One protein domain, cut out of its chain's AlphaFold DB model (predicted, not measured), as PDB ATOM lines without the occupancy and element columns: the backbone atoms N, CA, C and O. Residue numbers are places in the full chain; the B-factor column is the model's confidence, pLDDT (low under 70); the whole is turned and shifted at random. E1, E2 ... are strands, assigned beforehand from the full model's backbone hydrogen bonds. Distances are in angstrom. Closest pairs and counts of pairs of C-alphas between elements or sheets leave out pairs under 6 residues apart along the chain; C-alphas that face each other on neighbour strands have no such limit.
ATOM      1  N   LEU A   3      99.142 217.628 208.205       95.25
ATOM      2  CA  LEU A   3      99.404 216.697 209.302       95.25
ATOM      3  C   LEU A   3      98.139 215.906 209.613       95.25
ATOM      4  O   LEU A   3      97.067 216.493 209.784       95.25
ATOM      5  N   LYS A   4      98.279 214.589 209.754       95.81
ATOM      6  CA  LYS A   4      97.268 213.734 210.374       95.81
ATOM      7  C   LYS A   4      97.812 213.193 211.689       95.81
ATOM      8  O   LYS A   4      99.019 213.027 211.854       95.81
ATOM      9  N   LYS A   5      96.911 212.983 212.643       96.94
ATOM     10  CA  LYS A   5      97.233 212.525 213.991       96.94
ATOM     11  C   LYS A   5      96.379 211.325 214.364       96.94
ATOM     12  O   LYS A   5      95.237 211.222 213.908       96.94
ATOM     13  N   TYR A   6      96.925 210.473 215.220       95.38
ATOM     14  CA  TYR A   6      96.146 209.512 215.985       95.38
ATOM     15  C   TYR A   6      95.166 210.254 216.905       95.38
ATOM     16  O   TYR A   6      95.385 211.412 217.266       95.38
ATOM     17  N   ALA A   7      94.099 209.578 217.325       93.00
ATOM     18  CA  ALA A   7      93.139 210.103 218.295       93.00
ATOM     19  C   ALA A   7      93.805 210.484 219.632       93.00
ATOM     20  O   ALA A   7      93.347 211.394 220.316       93.00
ATOM     21  N   THR A   8      94.909 209.818 219.969       90.88
ATOM     22  CA  THR A   8      95.765 210.075 221.133       90.88
ATOM     23  C   THR A   8      96.652 211.323 220.983       90.88
ATOM     24  O   THR A   8      97.142 211.848 221.977       90.88
ATOM     25  N   GLY A   9      96.772 211.882 219.771       91.81
ATOM     26  CA  GLY A   9      97.414 213.172 219.497       91.81
ATOM     27  C   GLY A   9      98.790 213.093 218.828       91.81
ATOM     28  O   GLY A   9      99.265 214.111 218.309       91.81
ATOM     29  N   GLU A  10      99.408 211.913 218.782       94.12
ATOM     30  CA  GLU A  10     100.662 211.656 218.072       94.12
ATOM     31  C   GLU A  10     100.470 211.814 216.563       94.12
ATOM     32  O   GLU A  10      99.387 211.589 216.022       94.12
ATOM     33  N   ILE A  11     101.527 212.214 215.859       96.19
ATOM     34  CA  ILE A  11     101.486 212.371 214.403       96.19
ATOM     35  C   ILE A  11     101.389 210.980 213.770       96.19
ATOM     36  O   ILE A  11     102.160 210.096 214.116       96.19
ATOM     37  N   SER A  12     100.445 210.797 212.847       96.00
ATOM     38  CA  SER A  12     100.305 209.573 212.053       96.00
ATOM     39  C   SER A  12     100.853 209.741 210.641       96.00
ATOM     40  O   SER A  12     101.466 208.822 210.106       96.00
ATOM     41  N   SER A  13     100.699 210.925 210.048       97.38
ATOM     42  CA  SER A  13     101.323 211.259 208.769       97.38
ATOM     43  C   SER A  13     101.634 212.746 208.651       97.38
ATOM     44  O   SER A  13     100.992 213.601 209.273       97.38
ATOM     45  N   LYS A  14     102.635 213.053 207.828       97.19
ATOM     46  CA  LYS A  14     103.063 214.409 207.504       97.19
ATOM     47  C   LYS A  14     103.350 214.523 206.017       97.19
ATOM     48  O   LYS A  14     104.153 213.774 205.472       97.19
ATOM     49  N   GLU A  15     102.714 215.495 205.377       95.50
ATOM     50  CA  GLU A  15     102.886 215.785 203.957       95.50
ATOM     51  C   GLU A  15     103.457 217.202 203.793       95.50
ATOM     52  O   GLU A  15     102.853 218.203 204.210       95.50
ATOM     53  N   THR A  16     104.660 217.297 203.227       94.50
ATOM     54  CA  THR A  16     105.420 218.547 203.088       94.50
ATOM     55  C   THR A  16     105.649 218.839 201.615       94.50
ATOM     56  O   THR A  16     106.391 218.128 200.949       94.50
ATOM     57  N   LYS A  17     105.013 219.894 201.102       90.06
ATOM     58  CA  LYS A  17     105.229 220.366 199.731       90.06
ATOM     59  C   LYS A  17     106.572 221.078 199.636       90.06
ATOM     60  O   LYS A  17     106.856 221.921 200.487       90.06
ATOM     61  N   TYR A  18     107.336 220.770 198.597       84.50
ATOM     62  CA  TYR A  18     108.514 221.541 198.228       84.50
ATOM     63  C   TYR A  18     108.123 222.611 197.219       84.50
ATOM     64  O   TYR A  18     107.478 222.332 196.205       84.50
ATOM     65  N   GLU A  19     108.504 223.847 197.521       72.19
ATOM     66  CA  GLU A  19     108.443 224.947 196.571       72.19
ATOM     67  C   GLU A  19     109.819 225.083 195.930       72.19
ATOM     68  O   GLU A  19     110.825 225.241 196.619       72.19
ATOM     69  N   TRP A  20     109.856 224.973 194.607       68.69
ATOM     70  CA  TRP A  20     111.072 225.180 193.838       68.69
ATOM     71  C   TRP A  20     111.264 226.684 193.612       68.69
ATOM     72  O   TRP A  20     110.315 227.391 193.270       68.69
ATOM     73  N   GLU A  21     112.488 227.177 193.818       65.38
ATOM     74  CA  GLU A  21     112.808 228.611 193.707       65.38
ATOM     75  C   GLU A  21     112.625 229.143 192.275       65.38
ATOM     76  O   GLU A  21     112.274 230.310 192.074       65.38
ATOM     77  N   ASP A  22     112.801 228.277 191.274       68.12
ATOM     78  CA  ASP A  22     112.612 228.621 189.871       68.12
ATOM     79  C   ASP A  22     111.125 228.613 189.473       68.12
ATOM     80  O   ASP A  22     110.539 227.601 189.079       68.12
ATOM     81  N   LYS A  23     110.514 229.799 189.532       56.03
ATOM     82  CA  LYS A  23     109.113 230.048 189.152       56.03
ATOM     83  C   LYS A  23     108.839 229.917 187.646       56.03
ATOM     84  O   LYS A  23     107.675 230.019 187.244       56.03
ATOM     85  N   SER A  24     109.862 229.735 186.804       63.56
ATOM     86  CA  SER A  24     109.684 229.535 185.357       63.56
ATOM     87  C   SER A  24     109.131 228.144 185.028       63.56
ATOM     88  O   SER A  24     108.463 227.954 184.007       63.56
ATOM     89  N   ILE A  25     109.315 227.190 185.941       60.94
ATOM     90  CA  ILE A  25     108.880 225.811 185.796       60.94
ATOM     91  C   ILE A  25     107.448 225.663 186.339       60.94
ATOM     92  O   ILE A  25     107.200 225.318 187.496       60.94
ATOM     93  N   LYS A  26     106.456 225.950 185.490       60.94
ATOM     94  CA  LYS A  26     105.039 225.797 185.852       60.94
ATOM     95  C   LYS A  26     104.633 224.321 185.871       60.94
ATOM     96  O   LYS A  26     104.846 223.600 184.904       60.94
ATOM     97  N   GLY A  27     103.967 223.902 186.947       65.31
ATOM     98  CA  GLY A  27     103.321 222.590 187.040       65.31
ATOM     99  C   GLY A  27     104.150 221.495 187.707       65.31
ATOM    100  O   GLY A  27     103.651 220.378 187.814       65.31
ATOM    101  N   PHE A  28     105.357 221.789 188.195       76.50
ATOM    102  CA  PHE A  28     106.113 220.847 189.018       76.50
ATOM    103  C   PHE A  28     105.474 220.730 190.400       76.50
ATOM    104  O   PHE A  28     105.169 221.721 191.063       76.50
ATOM    105  N   ARG A  29     105.261 219.492 190.826       76.69
ATOM    106  CA  ARG A  29     104.812 219.133 192.160       76.69
ATOM    107  C   ARG A  29     105.812 218.148 192.722       76.69
ATOM    108  O   ARG A  29     106.070 217.115 192.111       76.69
ATOM    109  N   GLU A  30     106.286 218.455 193.915       88.12
ATOM    110  CA  GLU A  30     107.010 217.532 194.768       88.12
ATOM    111  C   GLU A  30     106.480 217.674 196.191       88.12
ATOM    112  O   GLU A  30     106.307 218.779 196.713       88.12
ATOM    113  N   GLU A  31     106.152 216.554 196.813       91.81
ATOM    114  CA  GLU A  31     105.628 216.516 198.169       91.81
ATOM    115  C   GLU A  31     106.199 215.304 198.892       91.81
ATOM    116  O   GLU A  31     105.955 214.168 198.485       91.81
ATOM    117  N   LYS A  32     106.941 215.554 199.971       93.75
ATOM    118  CA  LYS A  32     107.393 214.515 200.894       93.75
ATOM    119  C   LYS A  32     106.200 213.976 201.668       93.75
ATOM    120  O   LYS A  32     105.427 214.769 202.206       93.75
ATOM    121  N   VAL A  33     106.082 212.661 201.776       95.38
ATOM    122  CA  VAL A  33     105.075 211.968 202.580       95.38
ATOM    123  C   VAL A  33     105.795 211.096 203.600       95.38
ATOM    124  O   VAL A  33     106.531 210.186 203.236       95.38
ATOM    125  N   GLU A  34     105.574 211.384 204.876       97.06
ATOM    126  CA  GLU A  34     106.150 210.674 206.018       97.06
ATOM    127  C   GLU A  34     105.004 210.034 206.816       97.06
ATOM    128  O   GLU A  34     103.979 210.679 207.053       97.06
ATOM    129  N   VAL A  35     105.156 208.777 207.233       95.69
ATOM    130  CA  VAL A  35     104.186 208.053 208.073       95.69
ATOM    131  C   VAL A  35     104.876 207.584 209.343       95.69
ATOM    132  O   VAL A  35     106.000 207.085 209.298       95.69
ATOM    133  N   PHE A  36     104.180 207.719 210.469       95.19
ATOM    134  CA  PHE A  36     104.716 207.437 211.794       95.19
ATOM    135  C   PHE A  36     103.844 206.430 212.547       95.19
ATOM    136  O   PHE A  36     102.610 206.434 212.443       95.19
ATOM    137  N   ASN A  37     104.485 205.570 213.334       92.38
ATOM    138  CA  ASN A  37     103.781 204.699 214.271       92.38
ATOM    139  C   ASN A  37     103.357 205.467 215.538       92.38
ATOM    140  O   ASN A  37     103.740 206.620 215.743       92.38
ATOM    141  N   LYS A  38     102.588 204.823 216.425       91.94
ATOM    142  CA  LYS A  38     102.153 205.440 217.696       91.94
ATOM    143  C   LYS A  38     103.299 205.848 218.627       91.94
ATOM    144  O   LYS A  38     103.097 206.679 219.502       91.94
ATOM    145  N   LYS A  39     104.495 205.284 218.451       92.62
ATOM    146  CA  LYS A  39     105.693 205.659 219.220       92.62
ATOM    147  C   LYS A  39     106.385 206.905 218.658       92.62
ATOM    148  O   LYS A  39     107.338 207.385 219.261       92.62
ATOM    149  N   GLY A  40     105.917 207.430 217.523       91.06
ATOM    150  CA  GLY A  40     106.522 208.564 216.825       91.06
ATOM    151  C   GLY A  40     107.694 208.182 215.919       91.06
ATOM    152  O   GLY A  40     108.400 209.065 215.438       91.06
ATOM    153  N   GLU A  41     107.920 206.891 215.668       93.25
ATOM    154  CA  GLU A  41     108.973 206.425 214.765       93.25
ATOM    155  C   GLU A  41     108.486 206.524 213.316       93.25
ATOM    156  O   GLU A  41     107.366 206.112 213.006       93.25
ATOM    157  N   CYS A  42     109.324 207.058 212.423       92.56
ATOM    158  CA  CYS A  42     109.025 207.093 210.993       92.56
ATOM    159  C   CYS A  42     109.151 205.680 210.412       92.56
ATOM    160  O   CYS A  42     110.225 205.080 210.455       92.56
ATOM    161  N   ILE A  43     108.052 205.153 209.880       92.31
ATOM    162  CA  ILE A  43     107.962 203.788 209.336       92.31
ATOM    163  C   ILE A  43     107.885 203.765 207.811       92.31
ATOM    164  O   ILE A  43     108.071 202.715 207.199       92.31
ATOM    165  N   TYR A  44     107.594 204.908 207.193       92.94
ATOM    166  CA  TYR A  44     107.598 205.066 205.748       92.94
ATOM    167  C   TYR A  44     107.914 206.513 205.377       92.94
ATOM    168  O   TYR A  44     107.361 207.452 205.952       92.94
ATOM    169  N   GLU A  45     108.757 206.667 204.363       94.50
ATOM    170  CA  GLU A  45     109.061 207.932 203.711       94.50
ATOM    171  C   GLU A  45     108.974 207.737 202.193       94.50
ATOM    172  O   GLU A  45     109.502 206.766 201.651       94.50
ATOM    173  N   GLY A  46     108.315 208.667 201.505       89.44
ATOM    174  CA  GLY A  46     108.210 208.671 200.051       89.44
ATOM    175  C   GLY A  46     107.882 210.051 199.497       89.44
ATOM    176  O   GLY A  46     107.715 211.016 200.242       89.44
ATOM    177  N   TYR A  47     107.775 210.147 198.172       90.88
ATOM    178  CA  TYR A  47     107.552 211.412 197.475       90.88
ATOM    179  C   TYR A  47     106.402 211.280 196.485       90.88
ATOM    180  O   TYR A  47     106.338 210.321 195.721       90.88
ATOM    181  N   ARG A  48     105.514 212.273 196.453       91.88
ATOM    182  CA  ARG A  48     104.578 212.477 195.345       91.88
ATOM    183  C   ARG A  48     105.204 213.473 194.388       91.88
ATOM    184  O   ARG A  48     105.407 214.628 194.766       91.88
ATOM    185  N   ARG A  49     105.491 213.043 193.161       89.50
ATOM    186  CA  ARG A  49     106.120 213.895 192.145       89.50
ATOM    187  C   ARG A  49     105.530 213.698 190.759       89.50
ATOM    188  O   ARG A  49     105.004 212.636 190.438       89.50
ATOM    189  N   ASN A  50     105.621 214.726 189.928       83.31
ATOM    190  CA  ASN A  50     105.225 214.669 188.517       83.31
ATOM    191  C   ASN A  50     106.327 215.145 187.553       83.31
ATOM    192  O   ASN A  50     106.038 215.422 186.392       83.31
ATOM    193  N   TYR A  51     107.565 215.247 188.032       77.94
ATOM    194  CA  TYR A  51     108.735 215.573 187.226       77.94
ATOM    195  C   TYR A  51     109.718 214.401 187.211       77.94
ATOM    196  O   TYR A  51     109.799 213.656 188.189       77.94
ATOM    197  N   ALA A  52     110.461 214.245 186.106       73.69
ATOM    198  CA  ALA A  52     111.363 213.108 185.862       73.69
ATOM    199  C   ALA A  52     110.664 211.739 186.039       73.69
ATOM    200  O   ALA A  52     111.201 210.818 186.660       73.69
ATOM    201  N   GLY A  53     109.415 211.656 185.568       79.81
ATOM    202  CA  GLY A  53     108.490 210.550 185.812       79.81
ATOM    203  C   GLY A  53     107.370 210.910 186.790       79.81
ATOM    204  O   GLY A  53     107.208 212.068 187.183       79.81
ATOM    205  N   HIS A  54     106.573 209.915 187.170       85.69
ATOM    206  CA  HIS A  54     105.484 210.077 188.132       85.69
ATOM    207  C   HIS A  54     105.746 209.254 189.390       85.69
ATOM    208  O   HIS A  54     106.149 208.100 189.294       85.69
ATOM    209  N   SER A  55     105.481 209.831 190.558       90.75
ATOM    210  CA  SER A  55     105.355 209.081 191.803       90.75
ATOM    211  C   SER A  55     104.114 209.514 192.561       90.75
ATOM    212  O   SER A  55     103.781 210.702 192.638       90.75
ATOM    213  N   SER A  56     103.436 208.535 193.136       92.12
ATOM    214  CA  SER A  56     102.202 208.693 193.883       92.12
ATOM    215  C   SER A  56     102.275 207.904 195.178       92.12
ATOM    216  O   SER A  56     102.837 206.811 195.239       92.12
ATOM    217  N   VAL A  57     101.677 208.483 196.213       95.38
ATOM    218  CA  VAL A  57     101.505 207.862 197.524       95.38
ATOM    219  C   VAL A  57     100.084 208.154 197.973       95.38
ATOM    220  O   VAL A  57      99.719 209.317 198.157       95.38
ATOM    221  N   VAL A  58      99.277 207.121 198.153       96.19
ATOM    222  CA  VAL A  58      97.905 207.214 198.642       96.19
ATOM    223  C   VAL A  58      97.863 206.641 200.050       96.19
ATOM    224  O   VAL A  58      98.316 205.525 200.293       96.19
ATOM    225  N   LEU A  59      97.329 207.429 200.983       97.12
ATOM    226  CA  LEU A  59      97.168 207.037 202.377       97.12
ATOM    227  C   LEU A  59      95.686 206.837 202.675       97.12
ATOM    228  O   LEU A  59      94.871 207.724 202.416       97.12
ATOM    229  N   THR A  60      95.347 205.702 203.275       97.56
ATOM    230  CA  THR A  60      94.052 205.514 203.942       97.56
ATOM    231  C   THR A  60      94.278 205.352 205.435       97.56
ATOM    232  O   THR A  60      95.365 204.960 205.861       97.56
ATOM    233  N   TYR A  61      93.265 205.658 206.237       97.56
ATOM    234  CA  TYR A  61      93.401 205.753 207.686       97.56
ATOM    235  C   TYR A  61      92.430 204.808 208.392       97.56
ATOM    236  O   TYR A  61      91.332 204.541 207.903       97.56
ATOM    237  N   HIS A  62      92.847 204.317 209.552       96.75
ATOM    238  CA  HIS A  62      91.979 203.682 210.535       96.75
ATOM    239  C   HIS A  62      91.084 204.729 211.203       96.75
ATOM    240  O   HIS A  62      91.367 205.930 211.180       96.75
ATOM    241  N   ASN A  63      90.030 204.270 211.879       96.19
ATOM    242  CA  ASN A  63      89.135 205.151 212.639       96.19
ATOM    243  C   ASN A  63      89.871 205.916 213.748       96.19
ATOM    244  O   ASN A  63      89.501 207.039 214.078       96.19
ATOM    245  N   ASN A  64      90.943 205.332 214.289       94.94
ATOM    246  CA  ASN A  64      91.775 205.950 215.317       94.94
ATOM    247  C   ASN A  64      92.737 207.027 214.768       94.94
ATOM    248  O   ASN A  64      93.557 207.537 215.526       94.94
ATOM    249  N   GLY A  65      92.677 207.362 213.474       95.19
ATOM    250  CA  GLY A  65      93.526 208.372 212.831       95.19
ATOM    251  C   GLY A  65      94.914 207.881 212.399       95.19
ATOM    252  O   GLY A  65      95.618 208.612 211.696       95.19
ATOM    253  N   GLY A  66      95.296 206.654 212.765       96.00
ATOM    254  CA  GLY A  66      96.496 205.979 212.275       96.00
ATOM    255  C   GLY A  66      96.405 205.622 210.795       96.00
ATOM    256  O   GLY A  66      95.310 205.441 210.262       96.00
ATOM    257  N   VAL A  67      97.543 205.520 210.111       97.25
ATOM    258  CA  VAL A  67      97.569 205.075 208.709       97.25
ATOM    259  C   VAL A  67      97.261 203.580 208.648       97.25
ATOM    260  O   VAL A  67      97.846 202.797 209.385       97.25
ATOM    261  N   LYS A  68      96.334 203.199 207.767       96.31
ATOM    262  CA  LYS A  68      95.883 201.822 207.537       96.31
ATOM    263  C   LYS A  68      96.539 201.198 206.314       96.31
ATOM    264  O   LYS A  68      97.003 200.065 206.381       96.31
ATOM    265  N   ILE A  69      96.536 201.916 205.193       96.75
ATOM    266  CA  ILE A  69      97.165 201.468 203.948       96.75
ATOM    267  C   ILE A  69      98.023 202.595 203.392       96.75
ATOM    268  O   ILE A  69      97.580 203.746 203.357       96.75
ATOM    269  N   ILE A  70      99.207 202.221 202.916       96.81
ATOM    270  CA  ILE A  70     100.078 203.042 202.078       96.81
ATOM    271  C   ILE A  70     100.142 202.357 200.716       96.81
ATOM    272  O   ILE A  70     100.679 201.257 200.607       96.81
ATOM    273  N   GLU A  71      99.580 202.982 199.688       95.81
ATOM    274  CA  GLU A  71      99.672 202.517 198.303       95.81
ATOM    275  C   GLU A  71     100.590 203.451 197.523       95.81
ATOM    276  O   GLU A  71     100.384 204.664 197.498       95.81
ATOM    277  N   THR A  72     101.621 202.890 196.902       93.81
ATOM    278  CA  THR A  72     102.641 203.646 196.180       93.81
ATOM    279  C   THR A  72     102.711 203.181 194.739       93.81
ATOM    280  O   THR A  72     102.565 201.993 194.455       93.81
ATOM    281  N   SER A  73     102.975 204.110 193.829       91.38
ATOM    282  CA  SER A  73     103.285 203.800 192.436       91.38
ATOM    283  C   SER A  73     104.289 204.813 191.915       91.38
ATOM    284  O   SER A  73     104.061 206.018 192.045       91.38
ATOM    285  N   GLU A  74     105.380 204.320 191.344       87.44
ATOM    286  CA  GLU A  74     106.464 205.099 190.766       87.44
ATOM    287  C   GLU A  74     106.757 204.616 189.343       87.44
ATOM    288  O   GLU A  74     106.849 203.419 189.081       87.44
ATOM    289  N   ALA A  75     106.910 205.563 188.423       87.12
ATOM    290  CA  ALA A  75     107.222 205.344 187.018       87.12
ATOM    291  C   ALA A  75     108.220 206.424 186.551       87.12
ATOM    292  O   ALA A  75     107.793 207.479 186.066       87.12
ATOM    293  N   PRO A  76     109.540 206.213 186.729       79.00
ATOM    294  CA  PRO A  76     110.562 207.208 186.400       79.00
ATOM    295  C   PRO A  76     110.767 207.371 184.885       79.00
ATOM    296  O   PRO A  76     111.019 208.476 184.416       79.00
ATOM    297  N   ASP A  77     110.598 206.293 184.118       76.88
ATOM    298  CA  ASP A  77     110.875 206.236 182.676       76.88
ATOM    299  C   ASP A  77     109.580 206.114 181.859       76.88
ATOM    300  O   ASP A  77     109.328 205.110 181.196       76.88
ATOM    301  N   ALA A  78     108.676 207.087 182.025       69.25
ATOM    302  CA  ALA A  78     107.391 207.164 181.313       69.25
ATOM    303  C   ALA A  78     106.542 205.865 181.332       69.25
ATOM    304  O   ALA A  78     105.728 205.632 180.441       69.25
ATOM    305  N   GLY A  79     106.715 205.021 182.356       70.62
ATOM    306  CA  GLY A  79     106.010 203.745 182.508       70.62
ATOM    307  C   GLY A  79     106.686 202.524 181.868       70.62
ATOM    308  O   GLY A  79     106.142 201.431 181.987       70.62
ATOM    309  N   ILE A  80     107.865 202.659 181.246       74.75
ATOM    310  CA  ILE A  80     108.690 201.516 180.795       74.75
ATOM    311  C   ILE A  80     109.267 200.762 181.996       74.75
ATOM    312  O   ILE A  80     109.360 199.535 181.979       74.75
ATOM    313  N   GLN A  81     109.649 201.506 183.032       81.62
ATOM    314  CA  GLN A  81     109.975 200.989 184.352       81.62
ATOM    315  C   GLN A  81     108.915 201.479 185.325       81.62
ATOM    316  O   GLN A  81     108.589 202.671 185.334       81.62
ATOM    317  N   TRP A  82     108.385 200.570 186.139       85.00
ATOM    318  CA  TRP A  82     107.483 200.944 187.217       85.00
ATOM    319  C   TRP A  82     107.632 200.047 188.438       85.00
ATOM    320  O   TRP A  82     107.964 198.866 188.336       85.00
ATOM    321  N   TYR A  83     107.347 200.625 189.598       85.75
ATOM    322  CA  TYR A  83     107.271 199.953 190.887       85.75
ATOM    323  C   TYR A  83     105.976 200.370 191.573       85.75
ATOM    324  O   TYR A  83     105.637 201.550 191.615       85.75
ATOM    325  N   ARG A  84     105.252 199.406 192.128       89.88
ATOM    326  CA  ARG A  84     104.071 199.636 192.949       89.88
ATOM    327  C   ARG A  84     104.155 198.797 194.208       89.88
ATOM    328  O   ARG A  84     104.603 197.654 194.179       89.88
ATOM    329  N   ALA A  85     103.700 199.360 195.312       89.62
ATOM    330  CA  ALA A  85     103.659 198.648 196.571       89.62
ATOM    331  C   ALA A  85     102.422 199.014 197.367       89.62
ATOM    332  O   ALA A  85     101.849 200.093 197.225       89.62
ATOM    333  N   LYS A  86     102.024 198.082 198.220       93.88
ATOM    334  CA  LYS A  86     100.949 198.240 199.175       93.88
ATOM    335  C   LYS A  86     101.431 197.747 200.526       93.88
ATOM    336  O   LYS A  86     101.820 196.591 200.671       93.88
ATOM    337  N   TYR A  87     101.367 198.626 201.511       92.12
ATOM    338  CA  TYR A  87     101.654 198.320 202.903       92.12
ATOM    339  C   TYR A  87     100.344 198.369 203.668       92.12
ATOM    340  O   TYR A  87      99.644 199.381 203.607       92.12
ATOM    341  N   THR A  88     100.026 197.305 204.396       92.12
ATOM    342  CA  THR A  88      98.905 197.285 205.339       92.12
ATOM    343  C   THR A  88      99.463 197.373 206.748       92.12
ATOM    344  O   THR A  88     100.361 196.614 207.119       92.12
ATOM    345  N   LEU A  89      98.936 198.307 207.527       93.81
ATOM    346  CA  LEU A  89      99.370 198.588 208.883       93.81
ATOM    347  C   LEU A  89      98.252 198.251 209.867       93.81
ATOM    348  O   LEU A  89      97.069 198.459 209.577       93.81
ATOM    349  N   ASP A  90      98.624 197.759 211.042       92.75
ATOM    350  CA  ASP A  90      97.703 197.673 212.169       92.75
ATOM    351  C   ASP A  90      97.425 199.055 212.788       92.75
ATOM    352  O   ASP A  90      97.915 200.094 212.343       92.75
ATOM    353  N   GLU A  91      96.593 199.074 213.824       94.25
ATOM    354  CA  GLU A  91      96.191 200.295 214.519       94.25
ATOM    355  C   GLU A  91      97.318 200.997 215.290       94.25
ATOM    356  O   GLU A  91      97.130 202.136 215.731       94.25
ATOM    357  N   GLU A  92      98.459 200.339 215.495       92.31
ATOM    358  CA  GLU A  92      99.631 200.891 216.180       92.31
ATOM    359  C   GLU A  92     100.665 201.458 215.201       92.31
ATOM    360  O   GLU A  92     101.608 202.135 215.620       92.31
ATOM    361  N   GLY A  93     100.464 201.231 213.901       87.69
ATOM    362  CA  GLY A  93     101.399 201.616 212.855       87.69
ATOM    363  C   GLY A  93     102.501 200.579 212.640       87.69
ATOM    364  O   GLY A  93     103.587 200.927 212.187       87.69
ATOM    365  N   LYS A  94     102.266 199.305 212.959       90.50
ATOM    366  CA  LYS A  94     103.155 198.214 212.551       90.50
ATOM    367  C   LYS A  94     102.678 197.652 211.216       90.50
ATOM    368  O   LYS A  94     101.495 197.386 211.023       90.50
ATOM    369  N   ILE A  95     103.612 197.443 210.290       89.88
ATOM    370  CA  ILE A  95     103.328 196.795 209.005       89.88
ATOM    371  C   ILE A  95     103.005 195.318 209.269       89.88
ATOM    372  O   ILE A  95     103.831 194.591 209.826       89.88
ATOM    373  N   ILE A  96     101.807 194.892 208.878       90.81
ATOM    374  CA  ILE A  96     101.310 193.516 209.041       90.81
ATOM    375  C   ILE A  96     101.221 192.757 207.719       90.81
ATOM    376  O   ILE A  96     101.210 191.531 207.728       90.81
ATOM    377  N   ASP A  97     101.173 193.472 206.599       86.44
ATOM    378  CA  ASP A  97     101.207 192.882 205.268       86.44
ATOM    379  C   ASP A  97     101.899 193.830 204.288       86.44
ATOM    380  O   ASP A  97     101.826 195.059 204.417       86.44
ATOM    381  N   LYS A  98     102.594 193.238 203.321       90.19
ATOM    382  CA  LYS A  98     103.355 193.951 202.305       90.19
ATOM    383  C   LYS A  98     103.225 193.217 200.981       90.19
ATOM    384  O   LYS A  98     103.623 192.061 200.858       90.19
ATOM    385  N   TRP A  99     102.749 193.938 199.978       88.19
ATOM    386  CA  TRP A  99     102.738 193.493 198.597       88.19
ATOM    387  C   TRP A  99     103.545 194.462 197.745       88.19
ATOM    388  O   TRP A  99     103.432 195.679 197.891       88.19
ATOM    389  N   GLU A 100     104.358 193.918 196.854       87.62
ATOM    390  CA  GLU A 100     105.182 194.682 195.928       87.62
ATOM    391  C   GLU A 100     105.087 194.050 194.553       87.62
ATOM    392  O   GLU A 100     105.040 192.828 194.413       87.62
ATOM    393  N   ASP A 101     105.087 194.900 193.541       84.62
ATOM    394  CA  ASP A 101     105.163 194.490 192.158       84.62
ATOM    395  C   ASP A 101     105.950 195.534 191.382       84.62
ATOM    396  O   ASP A 101     105.899 196.735 191.653       84.62
ATOM    397  N   SER A 102     106.706 195.077 190.405       85.38
ATOM    398  CA  SER A 102     107.523 195.958 189.597       85.38
ATOM    399  C   SER A 102     107.689 195.364 188.223       85.38
ATOM    400  O   SER A 102     108.106 194.214 188.090       85.38
ATOM    401  N   TYR A 103     107.478 196.185 187.208       71.06
ATOM    402  CA  TYR A 103     108.013 195.905 185.892       71.06
ATOM    403  C   TYR A 103     109.349 196.605 185.781       71.06
ATOM    404  O   TYR A 103     109.508 197.686 185.212       71.06
ATOM    405  N   ASN A 104     110.323 195.961 186.397       57.34
ATOM    406  CA  ASN A 104     111.701 196.214 186.076       57.34
ATOM    407  C   ASN A 104     112.009 195.404 184.818       57.34
ATOM    408  O   ASN A 104     111.976 194.177 184.850       57.34
TER     409      ASN A 104
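What this domain is: This is residues 3 to 104 of the 221 residues of an uncharacterized protein of Bacteroidales bacterium (UniProt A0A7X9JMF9). Two antiparallel four-stranded sheets make a partial sandwich: they are stepped past each other and only partly face to face, mainly E3 and E4 against E5 and E6, with E1 towards one edge of a broad slab and E7 and E8 towards the other. Residues 21 to 26 stick out from it. The printed part has 102 residues, no named helix and eight named strands, E1 to E8 along the chain, in the sheet orders E1 E2 E3 E4 and E5 E6 E7 E8; its class is all strand. It is only just compact, close to loose, with a radius of gyration of the C-alphas of 14.9 A and spans of 43 by 33 by 19 A.

How they stand to each other: E1, residues 3 to 5, E2, 11 to 18, E3, 30 to 36, and E4, 42 to 49, form a meander, each strand the antiparallel neighbour of the one before. N 4 and O 13 are 2.9 A apart, N 16 and O 32 2.8 A, and N 33 and O 46 2.8 A, within hydrogen-bond range. E5, residues 54 to 61, E6, 67 to 75, E7, 82 to 89, and E8, 95 to 103, form a second meander, with N 58 and O 71 2.8 A apart, N 72 and O 85 2.8 A, and N 86 and O 99 2.8 A. The closest C-alphas of E4 and E5 are those of Arg 48 and Ser 56, 4.7 A apart. E1 and E8 are apart.

Where its parts are: C-alpha 3 is at (99.404, 216.697, 209.302), C-alpha 54 at (105.484, 210.077, 188.132) and C-alpha 103 at (108.013, 195.905, 185.892). E2 and E3 each measure 19.9 A from first to last C-alpha, E4 20.2 A, E5 23.4 A, E6 23.7 A, E7 23.3 A and E8 23.6 A.

The domain as a whole: The C-alphas farthest apart, of Ser 24 and Ile 96, are 43.9 A apart. The printed part has no cut. The link E2 to E3 is long. Residues 20 to 27, 78 and 104 have pLDDT under 70.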